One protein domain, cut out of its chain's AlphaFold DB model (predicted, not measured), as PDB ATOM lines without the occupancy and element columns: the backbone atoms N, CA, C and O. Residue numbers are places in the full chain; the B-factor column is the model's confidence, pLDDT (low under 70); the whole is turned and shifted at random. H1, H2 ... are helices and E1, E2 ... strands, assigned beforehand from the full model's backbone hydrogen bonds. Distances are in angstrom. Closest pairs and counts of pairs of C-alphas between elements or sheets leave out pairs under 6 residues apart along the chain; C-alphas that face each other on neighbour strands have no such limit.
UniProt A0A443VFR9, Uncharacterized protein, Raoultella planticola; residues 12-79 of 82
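AT A GLANCE: This is residues 12 to 79 of the 82 residues of an uncharacterized protein of Raoultella planticola (UniProt A0A443VFR9). A long, narrow, twisted ribbon is made by the hairpin of E2 and E3, with the short strand E1 alongside residues 22 to 29 of E2. At the end of the ribbon where E3 closes, the chain turns into H1, making an L, and residues 68 to 79 stick out free. The printed part has 68 residues with three named strands, then one named helix, in the order E1, E2, E3, H1. The sheet runs E1, E2, E3, antiparallel throughout; the class is mixed, helices and strands. The whole is extended and flat, with a radius of gyration of the C-alphas of 19.6 A and spans of 56 by 41 by 11 A.

IN THESE COORDINATES: E1, residues 12 to 19, begins at C-alpha 12 (223.271, 144.646, 169.724) and is 21.6 A long. E2, residues 22 to 38, is 48.8 A long and ends at C-alpha 38 (249.774, 150.616, 154.348). E3, residues 44 to 60, is 45.2 A long. H1, residues 61 to 77, is 24.5 A long and ends at C-alpha 77 (205.328, 159.323, 179.273).

HOW THE PARTS SIT: E1, E2 and E3 form a meander, each strand the antiparallel neighbour of the one before. In the hairpin E1 and E2, at 141 degrees, N 15 and O 26 are within hydrogen-bond range at 3.0 A. In the hairpin E2 and E3, at 166 degrees, N 33 and O 50 are 2.8 A apart. H1 is on the sheet, over E3, at a height over the sheet of 14.1 A, and stands up from it at 47 degrees. The closest C-alphas of E2 and H1, Val 24 and Lys 61, are 5.3 A apart. In H1 every O i to N i+4 pair is within hydrogen-bond range.

THE WHOLE: The two C-alphas farthest apart, of Ala 40 and Glu 77, are 58.4 A apart. The printed part has no cut, and its three links are tight. Residue 79 has a pLDDT under 70 in this model.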
ATOM      1  N   VAL A  12     223.393 145.352 168.446       81.19
ATOM      2  CA  VAL A  12     223.271 144.646 169.724       81.19
ATOM      3  C   VAL A  12     222.973 143.181 169.438       81.19
ATOM      4  O   VAL A  12     222.011 142.865 168.743       81.19
ATOM      5  N   SER A  13     223.793 142.281 169.979       85.38
ATOM      6  CA  SER A  13     223.494 140.847 170.005       85.38
ATOM      7  C   SER A  13     222.896 140.482 171.358       85.38
ATOM      8  O   SER A  13     223.467 140.805 172.401       85.38
ATOM      9  N   MET A  14     221.747 139.810 171.337       90.19
ATOM     10  CA  MET A  14     221.078 139.287 172.524       90.19
ATOM     11  C   MET A  14     221.135 137.771 172.493       90.19
ATOM     12  O   MET A  14     220.586 137.148 171.586       90.19
ATOM     13  N   THR A  15     221.782 137.173 173.486       92.00
ATOM     14  CA  THR A  15     221.853 135.714 173.587       92.00
ATOM     15  C   THR A  15     221.353 135.259 174.958       92.00
ATOM     16  O   THR A  15     221.912 135.675 175.977       92.00
ATOM     17  N   PRO A  16     220.289 134.440 175.017       90.94
ATOM     18  CA  PRO A  16     219.826 133.834 176.256       90.94
ATOM     19  C   PRO A  16     220.649 132.586 176.597       90.94
ATOM     20  O   PRO A  16     221.005 131.807 175.712       90.94
ATOM     21  N   TYR A  17     220.903 132.361 177.886       90.62
ATOM     22  CA  TYR A  17     221.562 131.153 178.387       90.62
ATOM     23  C   TYR A  17     220.916 130.693 179.691       90.62
ATOM     24  O   TYR A  17     220.498 131.509 180.514       90.62
ATOM     25  N   GLN A  18     220.907 129.381 179.904       89.81
ATOM     26  CA  GLN A  18     220.541 128.794 181.188       89.81
ATOM     27  C   GLN A  18     221.807 128.489 181.980       89.81
ATOM     28  O   GLN A  18     222.740 127.871 181.465       89.81
ATOM     29  N   THR A  19     221.842 128.924 183.234       84.12
ATOM     30  CA  THR A  19     222.932 128.618 184.164       84.12
ATOM     31  C   THR A  19     222.386 127.857 185.366       84.12
ATOM     32  O   THR A  19     221.186 127.879 185.634       84.12
ATOM     33  N   SER A  20     223.265 127.229 186.152       85.94
ATOM     34  CA  SER A  20     222.881 126.612 187.432       85.94
ATOM     35  C   SER A  20     222.296 127.612 188.438       85.94
ATOM     36  O   SER A  20     221.625 127.208 189.380       85.94
ATOM     37  N   SER A  21     222.546 128.909 188.238       81.44
ATOM     38  CA  SER A  21     222.067 130.006 189.085       81.44
ATOM     39  C   SER A  21     220.830 130.714 188.512       81.44
ATOM     40  O   SER A  21     220.372 131.693 189.096       81.44
ATOM     41  N   GLY A  22     220.288 130.237 187.384       87.06
ATOM     42  CA  GLY A  22     219.089 130.774 186.735       87.06
ATOM     43  C   GLY A  22     219.288 131.194 185.276       87.06
ATOM     44  O   GLY A  22     220.380 131.086 184.707       87.06
ATOM     45  N   ASP A  23     218.199 131.676 184.674       92.50
ATOM     46  CA  ASP A  23     218.157 132.154 183.292       92.50
ATOM     47  C   ASP A  23     218.726 133.576 183.182       92.50
ATOM     48  O   ASP A  23     218.268 134.510 183.856       92.50
ATOM     49  N   VAL A  24     219.694 133.757 182.285       93.81
ATOM     50  CA  VAL A  24     220.344 135.047 182.024       93.81
ATOM     51  C   VAL A  24     220.329 135.387 180.538       93.81
ATOM     52  O   VAL A  24     220.242 134.516 179.674       93.81
ATOM     53  N   VAL A  25     220.448 136.674 180.235       93.25
ATOM     54  CA  VAL A  25     220.596 137.198 178.877       93.25
ATOM     55  C   VAL A  25     221.870 138.030 178.828       93.25
ATOM     56  O   VAL A  25     222.061 138.917 179.661       93.25
ATOM     57  N   ASN A  26     222.751 137.748 177.864       93.25
ATOM     58  CA  ASN A  26     223.872 138.630 177.550       93.25
ATOM     59  C   ASN A  26     223.473 139.577 176.421       93.25
ATOM     60  O   ASN A  26     223.032 139.136 175.358       93.25
ATOM     61  N   PHE A  27     223.675 140.864 176.667       92.44
ATOM     62  CA  PHE A  27     223.605 141.926 175.680       92.44
ATOM     63  C   PHE A  27     225.035 142.297 175.319       92.44
ATOM     64  O   PHE A  27     225.767 142.822 176.160       92.44
ATOM     65  N   ALA A  28     225.446 142.008 174.091       92.75
ATOM     66  CA  ALA A  28     226.734 142.419 173.560       92.75
ATOM     67  C   ALA A  28     226.544 143.626 172.639       92.75
ATOM     68  O   ALA A  28     225.804 143.555 171.660       92.75
ATOM     69  N   PHE A  29     227.239 144.715 172.953       90.69
ATOM     70  CA  PHE A  29     227.283 145.927 172.144       90.69
ATOM     71  C   PHE A  29     228.428 145.794 171.152       90.69
ATOM     72  O   PHE A  29     229.578 145.565 171.542       90.69
ATOM     73  N   MET A  30     228.107 145.892 169.871       89.94
ATOM     74  CA  MET A  30     229.023 145.660 168.769       89.94
ATOM     75  C   MET A  30     229.108 146.901 167.886       89.94
ATOM     76  O   MET A  30     228.123 147.611 167.689       89.94
ATOM     77  N   GLY A  31     230.298 147.149 167.347       87.38
ATOM     78  CA  GLY A  31     230.552 148.271 166.451       87.38
ATOM     79  C   GLY A  31     231.595 147.927 165.390       87.38
ATOM     80  O   GLY A  31     232.334 146.943 165.541       87.38
ATOM     81  N   PRO A  32     231.652 148.705 164.301       88.19
ATOM     82  CA  PRO A  32     232.645 148.512 163.262       88.19
ATOM     83  C   PRO A  32     234.028 148.957 163.747       88.19
ATOM     84  O   PRO A  32     234.201 150.012 164.353       88.19
ATOM     85  N   LYS A  33     235.045 148.166 163.419       86.38
ATOM     86  CA  LYS A  33     236.451 148.539 163.523       86.38
ATOM     87  C   LYS A  33     237.056 148.526 162.131       86.38
ATOM     88  O   LYS A  33     237.176 147.470 161.509       86.38
ATOM     89  N   VAL A  34     237.469 149.698 161.665       89.31
ATOM     90  CA  VAL A  34     238.184 149.848 160.396       89.31
ATOM     91  C   VAL A  34     239.682 149.734 160.658       89.31
ATOM     92  O   VAL A  34     240.233 150.452 161.491       89.31
ATOM     93  N   SER A  35     240.340 148.811 159.963       91.12
ATOM     94  CA  SER A  35     241.797 148.660 159.973       91.12
ATOM     95  C   SER A  35     242.340 148.980 158.585       91.12
ATOM     96  O   SER A  35     241.875 148.408 157.599       91.12
ATOM     97  N   HIS A  36     243.318 149.881 158.507       93.94
ATOM     98  CA  HIS A  36     243.968 150.270 157.257       93.94
ATOM     99  C   HIS A  36     245.309 149.550 157.109       93.94
ATOM    100  O   HIS A  36     246.087 149.485 158.061       93.94
ATOM    101  N   PHE A  37     245.587 149.040 155.912       92.50
ATOM    102  CA  PHE A  37     246.879 148.462 155.556       92.50
ATOM    103  C   PHE A  37     247.642 149.452 154.689       92.50
ATOM    104  O   PHE A  37     247.101 149.984 153.715       92.50
ATOM    105  N   LEU A  38     248.894 149.702 155.062       95.00
ATOM    106  CA  LEU A  38     249.774 150.616 154.348       95.00
ATOM    107  C   LEU A  38     250.638 149.839 153.353       95.00
ATOM    108  O   LEU A  38     251.080 148.729 153.651       95.00
ATOM    109  N   ASP A  39     250.868 150.406 152.172       93.00
ATOM    110  CA  ASP A  39     251.878 149.907 151.239       93.00
ATOM    111  C   ASP A  39     253.301 150.339 151.644       93.00
ATOM    112  O   ASP A  39     253.516 151.023 152.648       93.00
ATOM    113  N   ALA A  40     254.297 149.947 150.844       92.44
ATOM    114  CA  ALA A  40     255.700 150.294 151.079       92.44
ATOM    115  C   ALA A  40     255.985 151.811 151.047       92.44
ATOM    116  O   ALA A  40     257.023 152.241 151.545       92.44
ATOM    117  N   SER A  41     255.084 152.620 150.480       93.50
ATOM    118  CA  SER A  41     255.171 154.086 150.462       93.50
ATOM    119  C   SER A  41     254.454 154.750 151.645       93.50
ATOM    120  O   SER A  41     254.475 155.972 151.769       93.50
ATOM    121  N   GLY A  42     253.834 153.956 152.527       90.00
ATOM    122  CA  GLY A  42     253.062 154.442 153.667       90.00
ATOM    123  C   GLY A  42     251.650 154.909 153.304       90.00
ATOM    124  O   GLY A  42     250.974 155.486 154.155       90.00
ATOM    125  N   GLN A  43     251.184 154.670 152.074       92.25
ATOM    126  CA  GLN A  43     249.825 155.011 151.652       92.25
ATOM    127  C   GLN A  43     248.854 153.875 151.962       92.25
ATOM    128  O   GLN A  43     249.217 152.700 151.924       92.25
ATOM    129  N   VAL A  44     247.599 154.214 152.264       90.88
ATOM    130  CA  VAL A  44     246.547 153.213 152.484       90.88
ATOM    131  C   VAL A  44     246.273 152.492 151.167       90.88
ATOM    132  O   VAL A  44     245.766 153.089 150.222       90.88
ATOM    133  N   SER A  45     246.575 151.198 151.121       93.56
ATOM    134  CA  SER A  45     246.350 150.354 149.943       93.56
ATOM    135  C   SER A  45     245.105 149.482 150.080       93.56
ATOM    136  O   SER A  45     244.464 149.151 149.084       93.56
ATOM    137  N   GLN A  46     244.749 149.110 151.313       93.50
ATOM    138  CA  GLN A  46     243.591 148.274 151.617       93.50
ATOM    139  C   GLN A  46     242.973 148.664 152.961       93.50
ATOM    140  O   GLN A  46     243.631 149.232 153.835       93.50
ATOM    141  N   ALA A  47     241.703 148.311 153.145       89.94
ATOM    142  CA  ALA A  47     241.016 148.426 154.422       89.94
ATOM    143  C   ALA A  47     240.214 147.156 154.710       89.94
ATOM    144  O   ALA A  47     239.661 146.536 153.802       89.94
ATOM    145  N   LYS A  48     240.137 146.788 155.988       92.56
ATOM    146  CA  LYS A  48     239.278 145.720 156.499       92.56
ATOM    147  C   LYS A  48     238.312 146.308 157.511       92.56
ATOM    148  O   LYS A  48     238.721 147.074 158.383       92.56
ATOM    149  N   ILE A  49     237.046 145.925 157.396       89.06
ATOM    150  CA  ILE A  49     236.011 146.257 158.369       89.06
ATOM    151  C   ILE A  49     235.664 144.970 159.105       89.06
ATOM    152  O   ILE A  49     235.198 144.012 158.495       89.06
ATOM    153  N   ASP A  50     235.912 144.960 160.409       89.56
ATOM    154  CA  ASP A  50     235.473 143.901 161.312       89.56
ATOM    155  C   ASP A  50     234.361 144.437 162.208       89.56
ATOM    156  O   ASP A  50     234.407 145.591 162.630       89.56
ATOM    157  N   ILE A  51     233.390 143.596 162.556       88.69
ATOM    158  CA  ILE A  51     232.467 143.916 163.644       88.69
ATOM    159  C   ILE A  51     233.051 143.345 164.931       88.69
ATOM    160  O   ILE A  51     233.294 142.142 165.034       88.69
ATOM    161  N   VAL A  52     233.294 144.210 165.912       90.06
ATOM    162  CA  VAL A  52     233.938 143.842 167.176       90.06
ATOM    163  C   VAL A  52     233.019 144.115 168.355       90.06
ATOM    164  O   VAL A  52     232.206 145.039 168.332       90.06
ATOM    165  N   LYS A  53     233.162 143.317 169.417       91.06
ATOM    166  CA  LYS A  53     232.480 143.571 170.686       91.06
ATOM    167  C   LYS A  53     233.131 144.766 171.383       91.06
ATOM    168  O   LYS A  53     234.305 144.695 171.738       91.06
ATOM    169  N   LEU A  54     232.357 145.821 171.613       90.19
ATOM    170  CA  LEU A  54     232.759 147.002 172.381       90.19
ATOM    171  C   LEU A  54     232.566 146.778 173.884       90.19
ATOM    172  O   LEU A  54     233.372 147.214 174.700       90.19
ATOM    173  N   GLY A  55     231.516 146.047 174.252       89.88
ATOM    174  CA  GLY A  55     231.191 145.736 175.637       89.88
ATOM    175  C   GLY A  55     230.071 144.711 175.732       89.88
ATOM    176  O   GLY A  55     229.467 144.331 174.730       89.88
ATOM    177  N   SER A  56     229.802 144.228 176.940       93.56
ATOM    178  CA  SER A  56     228.649 143.362 177.175       93.56
ATOM    179  C   SER A  56     228.169 143.427 178.612       93.56
ATOM    180  O   SER A  56     228.992 143.500 179.522       93.56
ATOM    181  N   VAL A  57     226.860 143.304 178.802       92.00
ATOM    182  CA  VAL A  57     226.223 143.193 180.114       92.00
ATOM    183  C   VAL A  57     225.414 141.902 180.147       92.00
ATOM    184  O   VAL A  57     224.666 141.611 179.217       92.00
ATOM    185  N   THR A  58     225.573 141.121 181.213       93.31
ATOM    186  CA  THR A  58     224.737 139.944 181.477       93.31
ATOM    187  C   THR A  58     223.763 140.280 182.589       93.31
ATOM    188  O   THR A  58     224.175 140.758 183.643       93.31
ATOM    189  N   MET A  59     222.481 140.018 182.361       93.06
ATOM    190  CA  MET A  59     221.411 140.297 183.316       93.06
ATOM    191  C   MET A  59     220.549 139.056 183.501       93.06
ATOM    192  O   MET A  59     220.426 138.237 182.589       93.06
ATOM    193  N   THR A  60     219.930 138.912 184.671       94.12
ATOM    194  CA  THR A  60     218.883 137.903 184.852       94.12
ATOM    195  C   THR A  60     217.690 138.237 183.965       94.12
ATOM    196  O   THR A  60     217.433 139.402 183.651       94.12
ATOM    197  N   LYS A  61     216.917 137.220 183.587       90.00
ATOM    198  CA  LYS A  61     215.692 137.426 182.803       90.00
ATOM    199  C   LYS A  61     214.710 138.399 183.475       90.00
ATOM    200  O   LYS A  61     214.091 139.196 182.778       90.00
ATOM    201  N   SER A  62     214.605 138.377 184.809       91.75
ATOM    202  CA  SER A  62     213.761 139.317 185.563       91.75
ATOM    203  C   SER A  62     214.220 140.766 185.390       91.75
ATOM    204  O   SER A  62     213.413 141.622 185.047       91.75
ATOM    205  N   ALA A  63     215.524 141.023 185.511       92.81
ATOM    206  CA  ALA A  63     216.081 142.364 185.366       92.81
ATOM    207  C   ALA A  63     215.924 142.910 183.934       92.81
ATOM    208  O   ALA A  63     215.733 144.108 183.744       92.81
ATOM    209  N   VAL A  64     215.960 142.042 182.916       91.75
ATOM    210  CA  VAL A  64     215.650 142.432 181.529       91.75
ATOM    211  C   VAL A  64     214.207 142.899 181.391       91.75
ATOM    212  O   VAL A  64     213.938 143.884 180.705       91.75
ATOM    213  N   GLN A  65     213.279 142.192 182.030       92.06
ATOM    214  CA  GLN A  65     211.862 142.507 181.948       92.06
ATOM    215  C   GLN A  65     211.537 143.823 182.661       92.06
ATOM    216  O   GLN A  65     210.897 144.689 182.070       92.06
ATOM    217  N   GLU A  66     212.084 144.023 183.861       93.94
ATOM    218  CA  GLU A  66     211.988 145.287 184.601       93.94
ATOM    219  C   GLU A  66     212.565 146.460 183.794       93.94
ATOM    220  O   GLU A  66     211.948 147.520 183.692       93.94
ATOM    221  N   PHE A  67     213.726 146.263 183.159       90.62
ATOM    222  CA  PHE A  67     214.329 147.282 182.300       90.62
ATOM    223  C   PHE A  67     213.439 147.625 181.097       90.62
ATOM    224  O   PHE A  67     213.241 148.802 180.792       90.62
ATOM    225  N   HIS A  68     212.866 146.617 180.434       90.12
ATOM    226  CA  HIS A  68     211.955 146.815 179.308       90.12
ATOM    227  C   HIS A  68     210.693 147.593 179.711       90.12
ATOM    228  O   HIS A  68     210.265 148.497 178.989       90.12
ATOM    229  N   GLU A  69     210.106 147.274 180.862       94.06
ATOM    230  CA  GLU A  69     208.932 147.971 181.394       94.06
ATOM    231  C   GLU A  69     209.249 149.429 181.738       94.06
ATOM    232  O   GLU A  69     208.534 150.329 181.292       94.06
ATOM    233  N   ALA A  70     210.359 149.678 182.440       90.12
ATOM    234  CA  ALA A  70     210.808 151.028 182.767       90.12
ATOM    235  C   ALA A  70     211.057 151.869 181.504       90.12
ATOM    236  O   ALA A  70     210.592 153.007 181.410       90.12
ATOM    237  N   LEU A  71     211.733 151.298 180.499       88.06
ATOM    238  CA  LEU A  71     211.978 151.964 179.219       88.06
ATOM    239  C   LEU A  71     210.664 152.271 178.489       88.06
ATOM    240  O   LEU A  71     210.476 153.374 177.980       88.06
ATOM    241  N   THR A  72     209.737 151.312 178.468       89.94
ATOM    242  CA  THR A  72     208.422 151.471 177.841       89.94
ATOM    243  C   THR A  72     207.615 152.578 178.516       89.94
ATOM    244  O   THR A  72     207.031 153.410 177.820       89.94
ATOM    245  N   SER A  73     207.609 152.632 179.853       90.62
ATOM    246  CA  SER A  73     206.947 153.702 180.611       90.62
ATOM    247  C   SER A  73     207.532 155.062 180.249       90.62
ATOM    248  O   SER A  73     206.797 155.958 179.844       90.62
ATOM    249  N   LEU A  74     208.863 155.187 180.264       88.31
ATOM    250  CA  LEU A  74     209.565 156.421 179.910       88.31
ATOM    251  C   LEU A  74     209.253 156.890 178.483       88.31
ATOM    252  O   LEU A  74     208.998 158.076 178.271       88.31
ATOM    253  N   ILE A  75     209.250 155.979 177.507       88.44
ATOM    254  CA  ILE A  75     208.918 156.294 176.109       88.44
ATOM    255  C   ILE A  75     207.469 156.784 175.992       88.44
ATOM    256  O   ILE A  75     207.201 157.756 175.279       88.44
ATOM    257  N   ASN A  76     206.543 156.124 176.693       87.75
ATOM    258  CA  ASN A  76     205.125 156.473 176.689       87.75
ATOM    259  C   ASN A  76     204.860 157.827 177.357       87.75
ATOM    260  O   ASN A  76     204.092 158.624 176.826       87.75
ATOM    261  N   GLU A  77     205.501 158.094 178.493       87.62
ATOM    262  CA  GLU A  77     205.328 159.323 179.273       87.62
ATOM    263  C   GLU A  77     205.977 160.536 178.603       87.62
ATOM    264  O   GLU A  77     205.430 161.635 178.644       87.62
ATOM    265  N   ARG A  78     207.138 160.353 177.960       75.56
ATOM    266  CA  ARG A  78     207.884 161.449 177.318       75.56
ATOM    267  C   ARG A  78     207.511 161.695 175.859       75.56
ATOM    268  O   ARG A  78     208.153 162.514 175.206       75.56
ATOM    269  N   GLY A  79     206.499 161.000 175.338       60.72
ATOM    270  CA  GLY A  79     206.031 161.195 173.965       60.72
ATOM    271  C   GLY A  79     207.096 160.877 172.911       60.72
ATOM    272  O   GLY A  79     207.064 161.434 171.822       60.72
TER     273      GLY A  79